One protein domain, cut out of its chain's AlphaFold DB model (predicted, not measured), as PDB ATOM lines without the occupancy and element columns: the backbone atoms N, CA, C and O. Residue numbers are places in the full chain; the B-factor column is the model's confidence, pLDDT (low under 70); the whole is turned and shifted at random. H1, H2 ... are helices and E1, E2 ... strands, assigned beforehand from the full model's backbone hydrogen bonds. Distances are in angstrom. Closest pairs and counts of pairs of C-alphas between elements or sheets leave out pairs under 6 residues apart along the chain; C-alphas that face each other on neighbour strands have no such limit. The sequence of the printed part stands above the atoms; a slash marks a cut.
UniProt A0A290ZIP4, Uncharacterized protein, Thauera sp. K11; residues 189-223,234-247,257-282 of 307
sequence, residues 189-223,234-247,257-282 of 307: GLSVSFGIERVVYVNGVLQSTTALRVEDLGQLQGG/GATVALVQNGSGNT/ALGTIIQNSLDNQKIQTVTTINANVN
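AT A GLANCE: This is residues 189 to 223, 234 to 247 and 257 to 282 of the 307 residues of an uncharacterized protein of Thauera sp. K11 (UniProt A0A290ZIP4). A long, twisted antiparallel sheet, E2 - E1 - E5, is covered over part of its length by a short parallel pair, E3 and E4: a sandwich, two sheets partly face to face. Helix H1 follows E2 and only grazes the long sheet. The printed part has 75 residues with five named strands and one named helix, E1 E2 H1 E3 E4 E5, mostly strand. It is loose, radius of gyration of the C-alphas 15.4 A, and flat, spanning 52 by 27 by 12 A.

HOW THE PARTS SIT: Inner strand E1, residues 191 to 202, has N 197 within hydrogen-bond range of O 276 in E5, residues 271 to 281, at 2.9 A. E1 and E2, residues 205 to 213, form a hairpin, with N 198 and O 210 at 2.8 A. The closest C-alphas of E2 and E3, residues 238 to 242, are Gln 207 and Val 240, 6.5 A. E3 and E4, residues 260 to 264, have N 240 and O 261 at 2.8 A. In H1, residues 214 to 221, every O i to N i+4 pair is within range.

IN THESE COORDINATES: E1, 36.9 A long, begins at C-alpha 191 (163.540, 204.771, 107.740). E5, 32.6 A, ends at C-alpha 281 (160.615, 200.104, 109.789).

THE WHOLE: The printed part has two cuts, one between residues 223 and 234, whose C-alphas are 21.2 A apart across it, and one between residues 247 and 257, whose C-alphas are 18.3 A apart across it. Residues 215 to 223, 234 to 236 and 257 have pLDDT under 70.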
ATOM      1  N   GLY A 189     166.295 205.520 101.265       71.31
ATOM      2  CA  GLY A 189     165.009 205.999 101.789       71.31
ATOM      3  C   GLY A 189     164.343 205.071 102.812       71.31
ATOM      4  O   GLY A 189     163.172 205.260 103.152       71.31
ATOM      5  N   LEU A 190     165.059 204.065 103.325       74.62
ATOM      6  CA  LEU A 190     164.566 203.204 104.399       74.62
ATOM      7  C   LEU A 190     164.694 203.935 105.735       74.62
ATOM      8  O   LEU A 190     165.804 204.161 106.202       74.62
ATOM      9  N   SER A 191     163.567 204.249 106.371       75.69
ATOM     10  CA  SER A 191     163.540 204.771 107.740       75.69
ATOM     11  C   SER A 191     163.391 203.627 108.749       75.69
ATOM     12  O   SER A 191     162.458 202.822 108.643       75.69
ATOM     13  N   VAL A 192     164.314 203.561 109.711       75.50
ATOM     14  CA  VAL A 192     164.313 202.631 110.850       75.50
ATOM     15  C   VAL A 192     164.337 203.439 112.141       75.50
ATOM     16  O   VAL A 192     165.270 204.199 112.378       75.50
ATOM     17  N   SER A 193     163.354 203.233 113.010       78.50
ATOM     18  CA  SER A 193     163.329 203.801 114.362       78.50
ATOM     19  C   SER A 193     163.330 202.675 115.390       78.50
ATOM     20  O   SER A 193     162.660 201.658 115.198       78.50
ATOM     21  N   PHE A 194     164.096 202.839 116.469       79.62
ATOM     22  CA  PHE A 194     164.118 201.918 117.600       79.62
ATOM     23  C   PHE A 194     164.027 202.692 118.922       79.62
ATOM     24  O   PHE A 194     164.586 203.774 119.073       79.62
ATOM     25  N   GLY A 195     163.321 202.125 119.890       82.19
ATOM     26  CA  GLY A 195     163.289 202.586 121.270       82.19
ATOM     27  C   GLY A 195     163.463 201.391 122.191       82.19
ATOM     28  O   GLY A 195     162.798 200.371 122.004       82.19
ATOM     29  N   ILE A 196     164.361 201.505 123.162       85.50
ATOM     30  CA  ILE A 196     164.615 200.462 124.156       85.50
ATOM     31  C   ILE A 196     164.230 201.034 125.512       85.50
ATOM     32  O   ILE A 196     164.801 202.028 125.950       85.50
ATOM     33  N   GLU A 197     163.272 200.409 126.178       87.38
ATOM     34  CA  GLU A 197     162.909 200.721 127.554       87.38
ATOM     35  C   GLU A 197     163.241 199.516 128.425       87.38
ATOM     36  O   GLU A 197     162.854 198.392 128.118       87.38
ATOM     37  N   ARG A 198     163.959 199.739 129.516       88.06
ATOM     38  CA  ARG A 198     164.266 198.728 130.517       88.06
ATOM     39  C   ARG A 198     163.760 199.200 131.861       88.06
ATOM     40  O   ARG A 198     164.146 200.262 132.334       88.06
ATOM     41  N   VAL A 199     162.958 198.370 132.507       91.62
ATOM     42  CA  VAL A 199     162.496 198.590 133.875       91.62
ATOM     43  C   VAL A 199     162.933 197.433 134.759       91.62
ATOM     44  O   VAL A 199     162.880 196.271 134.354       91.62
ATOM     45  N   VAL A 200     163.379 197.748 135.969       91.12
ATOM     46  CA  VAL A 200     163.795 196.766 136.974       91.12
ATOM     47  C   VAL A 200     162.857 196.860 138.160       91.12
ATOM     48  O   VAL A 200     162.745 197.915 138.780       91.12
ATOM     49  N   TYR A 201     162.224 195.746 138.501       93.75
ATOM     50  CA  TYR A 201     161.399 195.585 139.686       93.75
ATOM     51  C   TYR A 201     162.109 194.705 140.711       93.75
ATOM     52  O   TYR A 201     162.685 193.677 140.362       93.75
ATOM     53  N   VAL A 202     162.003 195.066 141.986       93.19
ATOM     54  CA  VAL A 202     162.392 194.217 143.118       93.19
ATOM     55  C   VAL A 202     161.171 194.047 144.008       93.19
ATOM     56  O   VAL A 202     160.593 195.029 144.469       93.19
ATOM     57  N   ASN A 203     160.734 192.803 144.191       93.75
ATOM     58  CA  ASN A 203     159.511 192.429 144.910       93.75
ATOM     59  C   ASN A 203     158.255 193.167 144.406       93.75
ATOM     60  O   ASN A 203     157.375 193.522 145.182       93.75
ATOM     61  N   GLY A 204     158.184 193.423 143.094       90.56
ATOM     62  CA  GLY A 204     157.079 194.154 142.464       90.56
ATOM     63  C   GLY A 204     157.170 195.682 142.566       90.56
ATOM     64  O   GLY A 204     156.316 196.367 142.013       90.56
ATOM     65  N   VAL A 205     158.205 196.230 143.212       92.00
ATOM     66  CA  VAL A 205     158.447 197.679 143.303       92.00
ATOM     67  C   VAL A 205     159.450 198.106 142.237       92.00
ATOM     68  O   VAL A 205     160.523 197.512 142.137       92.00
ATOM     69  N   LEU A 206     159.118 199.141 141.461       91.06
ATOM     70  CA  LEU A 206     160.009 199.717 140.450       91.06
ATOM     71  C   LEU A 206     161.252 200.319 141.123       91.06
ATOM     72  O   LEU A 206     161.135 201.242 141.924       91.06
ATOM     73  N   GLN A 207     162.429 199.796 140.786       89.00
ATOM     74  CA  GLN A 207     163.727 200.250 141.297       89.00
ATOM     75  C   GLN A 207     164.483 201.130 140.305       89.00
ATOM     76  O   GLN A 207     165.187 202.048 140.713       89.00
ATOM     77  N   SER A 208     164.375 200.845 139.007       88.62
ATOM     78  CA  SER A 208     165.064 201.613 137.970       88.62
ATOM     79  C   SER A 208     164.291 201.587 136.665       88.62
ATOM     80  O   SER A 208     163.670 200.577 136.330       88.62
ATOM     81  N   THR A 209     164.382 202.681 135.915       87.38
ATOM     82  CA  THR A 209     163.941 202.783 134.526       87.38
ATOM     83  C   THR A 209     165.064 203.382 133.686       87.38
ATOM     84  O   THR A 209     165.714 204.340 134.102       87.38
ATOM     85  N   THR A 210     165.313 202.787 132.529       83.44
ATOM     86  CA  THR A 210     166.304 203.227 131.550       83.44
ATOM     87  C   THR A 210     165.629 203.246 130.191       83.44
ATOM     88  O   THR A 210     165.118 202.223 129.744       83.44
ATOM     89  N   ALA A 211     165.629 204.397 129.526       82.19
ATOM     90  CA  ALA A 211     165.085 204.551 128.184       82.19
ATOM     91  C   ALA A 211     166.186 205.041 127.242       82.19
ATOM     92  O   ALA A 211     166.898 205.990 127.564       82.19
ATOM     93  N   LEU A 212     166.320 204.383 126.094       78.06
ATOM     94  CA  LEU A 212     167.290 204.701 125.051       78.06
ATOM     95  C   LEU A 212     166.553 204.920 123.734       78.06
ATOM     96  O   LEU A 212     165.786 204.052 123.292       78.06
ATOM     97  N   ARG A 213     166.795 206.071 123.106       76.75
ATOM     98  CA  ARG A 213     166.243 206.434 121.795       76.75
ATOM     99  C   ARG A 213     167.339 206.455 120.730       76.75
ATOM    100  O   ARG A 213     168.530 206.430 121.038       76.75
ATOM    101  N   VAL A 214     166.940 206.502 119.460       71.38
ATOM    102  CA  VAL A 214     167.881 206.532 118.326       71.38
ATOM    103  C   VAL A 214     168.803 207.747 118.389       71.38
ATOM    104  O   VAL A 214     170.003 207.621 118.150       71.38
ATOM    105  N   GLU A 215     168.253 208.899 118.771       65.75
ATOM    106  CA  GLU A 215     168.975 210.157 118.991       65.75
ATOM    107  C   GLU A 215     170.124 210.008 120.003       65.75
ATOM    108  O   GLU A 215     171.185 210.609 119.829       65.75
ATOM    109  N   ASP A 216     169.921 209.188 121.040       63.50
ATOM    110  CA  ASP A 216     170.915 208.930 122.083       63.50
ATOM    111  C   ASP A 216     172.017 207.993 121.564       63.50
ATOM    112  O   ASP A 216     173.197 208.231 121.810       63.50
ATOM    113  N   LEU A 217     171.667 206.965 120.776       64.81
ATOM    114  CA  LEU A 217     172.663 206.063 120.174       64.81
ATOM    115  C   LEU A 217     173.495 206.740 119.078       64.81
ATOM    116  O   LEU A 217     174.692 206.476 118.973       64.81
ATOM    117  N   GLY A 218     172.894 207.636 118.289       62.25
ATOM    118  CA  GLY A 218     173.614 208.415 117.279       62.25
ATOM    119  C   GLY A 218     174.715 209.292 117.888       62.25
ATOM    120  O   GLY A 218     175.775 209.459 117.286       62.25
ATOM    121  N   GLN A 219     174.499 209.789 119.109       60.84
ATOM    122  CA  GLN A 219     175.497 210.555 119.862       60.84
ATOM    123  C   GLN A 219     176.588 209.677 120.492       60.84
ATOM    124  O   GLN A 219     177.699 210.158 120.693       60.84
ATOM    125  N   LEU A 220     176.304 208.401 120.771       59.12
ATOM    126  CA  LEU A 220     177.273 207.454 121.338       59.12
ATOM    127  C   LEU A 220     178.178 206.825 120.274       59.12
ATOM    128  O   LEU A 220     179.371 206.651 120.498       59.12
ATOM    129  N   GLN A 221     177.623 206.509 119.102       56.62
ATOM    130  CA  GLN A 221     178.354 205.853 118.013       56.62
ATOM    131  C   GLN A 221     179.177 206.840 117.167       56.62
ATOM    132  O   GLN A 221     180.127 206.453 116.479       56.62
ATOM    133  N   GLY A 222     178.855 208.134 117.242       53.72
ATOM    134  CA  GLY A 222     179.695 209.204 116.725       53.72
ATOM    135  C   GLY A 222     180.870 209.455 117.663       53.72
ATOM    136  O   GLY A 222     180.803 210.368 118.477       53.72
ATOM    137  N   GLY A 223     181.957 208.689 117.524       47.16
ATOM    138  CA  GLY A 223     183.242 208.873 118.225       47.16
ATOM    139  C   GLY A 223     183.965 210.199 117.922       47.16
ATOM    140  O   GLY A 223     185.187 210.239 117.787       47.16
ATOM    141  N   GLY A 234     169.109 209.041 133.491       59.38
ATOM    142  CA  GLY A 234     168.566 207.675 133.411       59.38
ATOM    143  C   GLY A 234     168.897 206.894 132.132       59.38
ATOM    144  O   GLY A 234     168.618 205.699 132.085       59.38
ATOM    145  N   ALA A 235     169.524 207.517 131.126       59.97
ATOM    146  CA  ALA A 235     170.025 206.822 129.933       59.97
ATOM    147  C   ALA A 235     171.427 206.202 130.132       59.97
ATOM    148  O   ALA A 235     171.847 205.359 129.350       59.97
ATOM    149  N   THR A 236     172.156 206.591 131.181       68.44
ATOM    150  CA  THR A 236     173.465 206.028 131.566       68.44
ATOM    151  C   THR A 236     173.320 204.767 132.425       68.44
ATOM    152  O   THR A 236     172.206 204.357 132.748       68.44
ATOM    153  N   VAL A 237     174.445 204.182 132.864       74.44
ATOM    154  CA  VAL A 237     174.461 203.084 133.846       74.44
ATOM    155  C   VAL A 237     173.513 203.356 135.021       74.44
ATOM    156  O   VAL A 237     173.733 204.277 135.810       74.44
ATOM    157  N   ALA A 238     172.498 202.509 135.176       79.62
ATOM    158  CA  ALA A 238     171.656 202.458 136.359       79.62
ATOM    159  C   ALA A 238     172.241 201.479 137.382       79.62
ATOM    160  O   ALA A 238     172.636 200.367 137.035       79.62
ATOM    161  N   LEU A 239     172.273 201.868 138.652       83.56
ATOM    162  CA  LEU A 239     172.712 201.010 139.746       83.56
ATOM    163  C   LEU A 239     171.541 200.767 140.698       83.56
ATOM    164  O   LEU A 239     171.049 201.698 141.330       83.56
ATOM    165  N   VAL A 240     171.126 199.510 140.829       86.88
ATOM    166  CA  VAL A 240     170.104 199.069 141.782       86.88
ATOM    167  C   VAL A 240     170.797 198.312 142.903       86.88
ATOM    168  O   VAL A 240     171.418 197.284 142.652       86.88
ATOM    169  N   GLN A 241     170.699 198.796 144.139       89.38
ATOM    170  CA  GLN A 241     171.278 198.136 145.311       89.38
ATOM    171  C   GLN A 241     170.166 197.714 146.270       89.38
ATOM    172  O   GLN A 241     169.494 198.555 146.859       89.38
ATOM    173  N   ASN A 242     169.989 196.409 146.446       88.94
ATOM    174  CA  ASN A 242     169.025 195.823 147.362       88.94
ATOM    175  C   ASN A 242     169.752 195.161 148.541       88.94
ATOM    176  O   ASN A 242     170.454 194.165 148.370       88.94
ATOM    177  N   GLY A 243     169.621 195.740 149.735       87.94
ATOM    178  CA  GLY A 243     170.298 195.284 150.953       87.94
ATOM    179  C   GLY A 243     171.557 196.071 151.340       87.94
ATOM    180  O   GLY A 243     172.055 196.920 150.600       87.94
ATOM    181  N   SER A 244     172.063 195.805 152.548       86.56
ATOM    182  CA  SER A 244     173.272 196.433 153.097       86.56
ATOM    183  C   SER A 244     174.551 195.793 152.553       86.56
ATOM    184  O   SER A 244     174.563 194.605 152.239       86.56
ATOM    185  N   GLY A 245     175.647 196.553 152.497       82.62
ATOM    186  CA  GLY A 245     176.960 196.033 152.086       82.62
ATOM    187  C   GLY A 245     177.165 195.922 150.571       82.62
ATOM    188  O   GLY A 245     178.203 195.435 150.135       82.62
ATOM    189  N   ASN A 246     176.215 196.402 149.766       84.12
ATOM    190  CA  ASN A 246     176.402 196.549 148.328       84.12
ATOM    191  C   ASN A 246     177.418 197.669 148.052       84.12
ATOM    192  O   ASN A 246     177.170 198.838 148.350       84.12
ATOM    193  N   THR A 247     178.572 197.324 147.487       77.94
ATOM    194  CA  THR A 247     179.587 198.292 147.056       77.94
ATOM    195  C   THR A 247     179.655 198.283 145.537       77.94
ATOM    196  O   THR A 247     180.145 197.320 144.943       77.94
ATOM    197  N   ALA A 257     179.095 203.823 129.156       60.88
ATOM    198  CA  ALA A 257     178.509 202.502 129.322       60.88
ATOM    199  C   ALA A 257     176.992 202.625 129.514       60.88
ATOM    200  O   ALA A 257     176.502 203.330 130.398       60.88
ATOM    201  N   LEU A 258     176.250 201.909 128.676       71.56
ATOM    202  CA  LEU A 258     174.812 201.732 128.806       71.56
ATOM    203  C   LEU A 258     174.572 200.435 129.569       71.56
ATOM    204  O   LEU A 258     175.118 199.401 129.202       71.56
ATOM    205  N   GLY A 259     173.785 200.449 130.638       76.44
ATOM    206  CA  GLY A 259     173.526 199.208 131.361       76.44
ATOM    207  C   GLY A 259     172.801 199.399 132.676       76.44
ATOM    208  O   GLY A 259     172.635 200.511 133.162       76.44
ATOM    209  N   THR A 260     172.372 198.294 133.272       80.38
ATOM    210  CA  THR A 260     171.822 198.297 134.627       80.38
ATOM    211  C   THR A 260     172.572 197.262 135.442       80.38
ATOM    212  O   THR A 260     172.598 196.091 135.076       80.38
ATOM    213  N   ILE A 261     173.192 197.693 136.532       85.38
ATOM    214  CA  ILE A 261     173.877 196.819 137.474       85.38
ATOM    215  C   ILE A 261     172.977 196.660 138.682       85.38
ATOM    216  O   ILE A 261     172.602 197.641 139.320       85.38
ATOM    217  N   ILE A 262     172.648 195.415 139.002       88.69
ATOM    218  CA  ILE A 262     171.827 195.079 140.157       88.69
ATOM    219  C   ILE A 262     172.717 194.364 141.170       88.69
ATOM    220  O   ILE A 262     173.296 193.322 140.881       88.69
ATOM    221  N   GLN A 263     172.833 194.937 142.361       90.31
ATOM    222  CA  GLN A 263     173.521 194.354 143.503       90.31
ATOM    223  C   GLN A 263     172.477 193.978 144.538       90.31
ATOM    224  O   GLN A 263     171.709 194.824 144.985       90.31
ATOM    225  N   ASN A 264     172.431 192.708 144.906       90.75
ATOM    226  CA  ASN A 264     171.481 192.211 145.879       90.75
ATOM    227  C   ASN A 264     172.221 191.396 146.938       90.75
ATOM    228  O   ASN A 264     172.866 190.405 146.603       90.75
ATOM    229  N   SER A 265     172.108 191.807 148.197       90.56
ATOM    230  CA  SER A 265     172.702 191.122 149.349       90.56
ATOM    231  C   SER A 265     171.664 190.456 150.258       90.56
ATOM    232  O   SER A 265     172.026 189.899 151.291       90.56
ATOM    233  N   LEU A 266     170.379 190.511 149.890       92.25
ATOM    234  CA  LEU A 266     169.275 189.890 150.624       92.25
ATOM    235  C   LEU A 266     168.820 188.593 149.945       92.25
ATOM    236  O   LEU A 266     168.713 188.527 148.720       92.25
ATOM    237  N   ASP A 267     168.468 187.588 150.743       91.44
ATOM    238  CA  ASP A 267     167.902 186.334 150.241       91.44
ATOM    239  C   ASP A 267     166.422 186.484 149.854       91.44
ATOM    240  O   ASP A 267     165.706 187.359 150.353       91.44
ATOM    241  N   ASN A 268     165.946 185.586 148.984       92.12
ATOM    242  CA  ASN A 268     164.534 185.459 148.592       92.12
ATOM    243  C   ASN A 268     163.921 186.734 147.983       92.12
ATOM    244  O   ASN A 268     162.755 187.050 148.211       92.12
ATOM    245  N   GLN A 269     164.709 187.473 147.204       93.62
ATOM    246  CA  GLN A 269     164.265 188.687 146.525       93.62
ATOM    247  C   GLN A 269     163.836 188.356 145.097       93.62
ATOM    248  O   GLN A 269     164.592 187.747 144.340       93.62
ATOM    249  N   LYS A 270     162.631 188.776 144.704       92.94
ATOM    250  CA  LYS A 270     162.163 188.634 143.322       92.94
ATOM    251  C   LYS A 270     162.634 189.833 142.510       92.94
ATOM    252  O   LYS A 270     162.053 190.909 142.623       92.94
ATOM    253  N   ILE A 271     163.655 189.643 141.684       93.50
ATOM    254  CA  ILE A 271     164.162 190.665 140.763       93.50
ATOM    255  C   ILE A 271     163.590 190.376 139.377       93.50
ATOM    256  O   ILE A 271     163.734 189.269 138.866       93.50
ATOM    257  N   GLN A 272     162.910 191.351 138.784       93.81
ATOM    258  CA  GLN A 272     162.306 191.226 137.463       93.81
ATOM    259  C   GLN A 272     162.751 192.392 136.588       93.81
ATOM    260  O   GLN A 272     162.375 193.536 136.830       93.81
ATOM    261  N   THR A 273     163.512 192.083 135.544       91.69
ATOM    262  CA  THR A 273     163.915 193.046 134.520       91.69
ATOM    263  C   THR A 273     163.021 192.858 133.303       91.69
ATOM    264  O   THR A 273     162.954 191.767 132.744       91.69
ATOM    265  N   VAL A 274     162.322 193.910 132.887       92.81
ATOM    266  CA  VAL A 274     161.522 193.907 131.659       92.81
ATOM    267  C   VAL A 274     162.182 194.865 130.686       92.81
ATOM    268  O   VAL A 274     162.264 196.059 130.957       92.81
ATOM    269  N   THR A 275     162.680 194.330 129.570       89.25
ATOM    270  CA  THR A 275     163.198 195.135 128.461       89.25
ATOM    271  C   THR A 275     162.205 195.082 127.308       89.25
ATOM    272  O   THR A 275     161.963 194.018 126.742       89.25
ATOM    273  N   THR A 276     161.639 196.230 126.959       89.88
ATOM    274  CA  THR A 276     160.737 196.414 125.826       89.88
ATOM    275  C   THR A 276     161.506 197.075 124.692       89.88
ATOM    276  O   THR A 276     162.029 198.178 124.846       89.88
ATOM    277  N   ILE A 277     161.561 196.411 123.538       87.31
ATOM    278  CA  ILE A 277     162.177 196.950 122.323       87.31
ATOM    279  C   ILE A 277     161.063 197.258 121.327       87.31
ATOM    280  O   ILE A 277     160.374 196.356 120.852       87.31
ATOM    281  N   ASN A 278     160.899 198.535 121.001       83.62
ATOM    282  CA  ASN A 278     159.978 199.004 119.976       83.62
ATOM    283  C   ASN A 278     160.780 199.338 118.723       83.62
ATOM    284  O   ASN A 278     161.593 200.253 118.759       83.62
ATOM    285  N   ALA A 279     160.558 198.620 117.623       81.81
ATOM    286  CA  ALA A 279     161.190 198.909 116.340       81.81
ATOM    287  C   ALA A 279     160.124 199.148 115.268       81.81
ATOM    288  O   ALA A 279     159.205 198.341 115.112       81.81
ATOM    289  N   ASN A 280     160.247 200.242 114.521       81.31
ATOM    290  CA  ASN A 280     159.389 200.542 113.381       81.31
ATOM    291  C   ASN A 280     160.250 200.768 112.138       81.31
ATOM    292  O   ASN A 280     161.212 201.537 112.160       81.31
ATOM    293  N   VAL A 281     159.896 200.076 111.060       79.69
ATOM    294  CA  VAL A 281     160.615 200.104 109.789       79.69
ATOM    295  C   VAL A 281     159.632 200.419 108.677       79.69
ATOM    296  O   VAL A 281     158.562 199.815 108.573       79.69
ATOM    297  N   ASN A 282     160.024 201.326 107.790       77.75
ATOM    298  CA  ASN A 282     159.256 201.639 106.598       77.75
ATOM    299  C   ASN A 282     159.443 200.566 105.498       77.75
ATOM    300  O   ASN A 282     160.098 200.782 104.478       77.75
TER     301      ASN A 282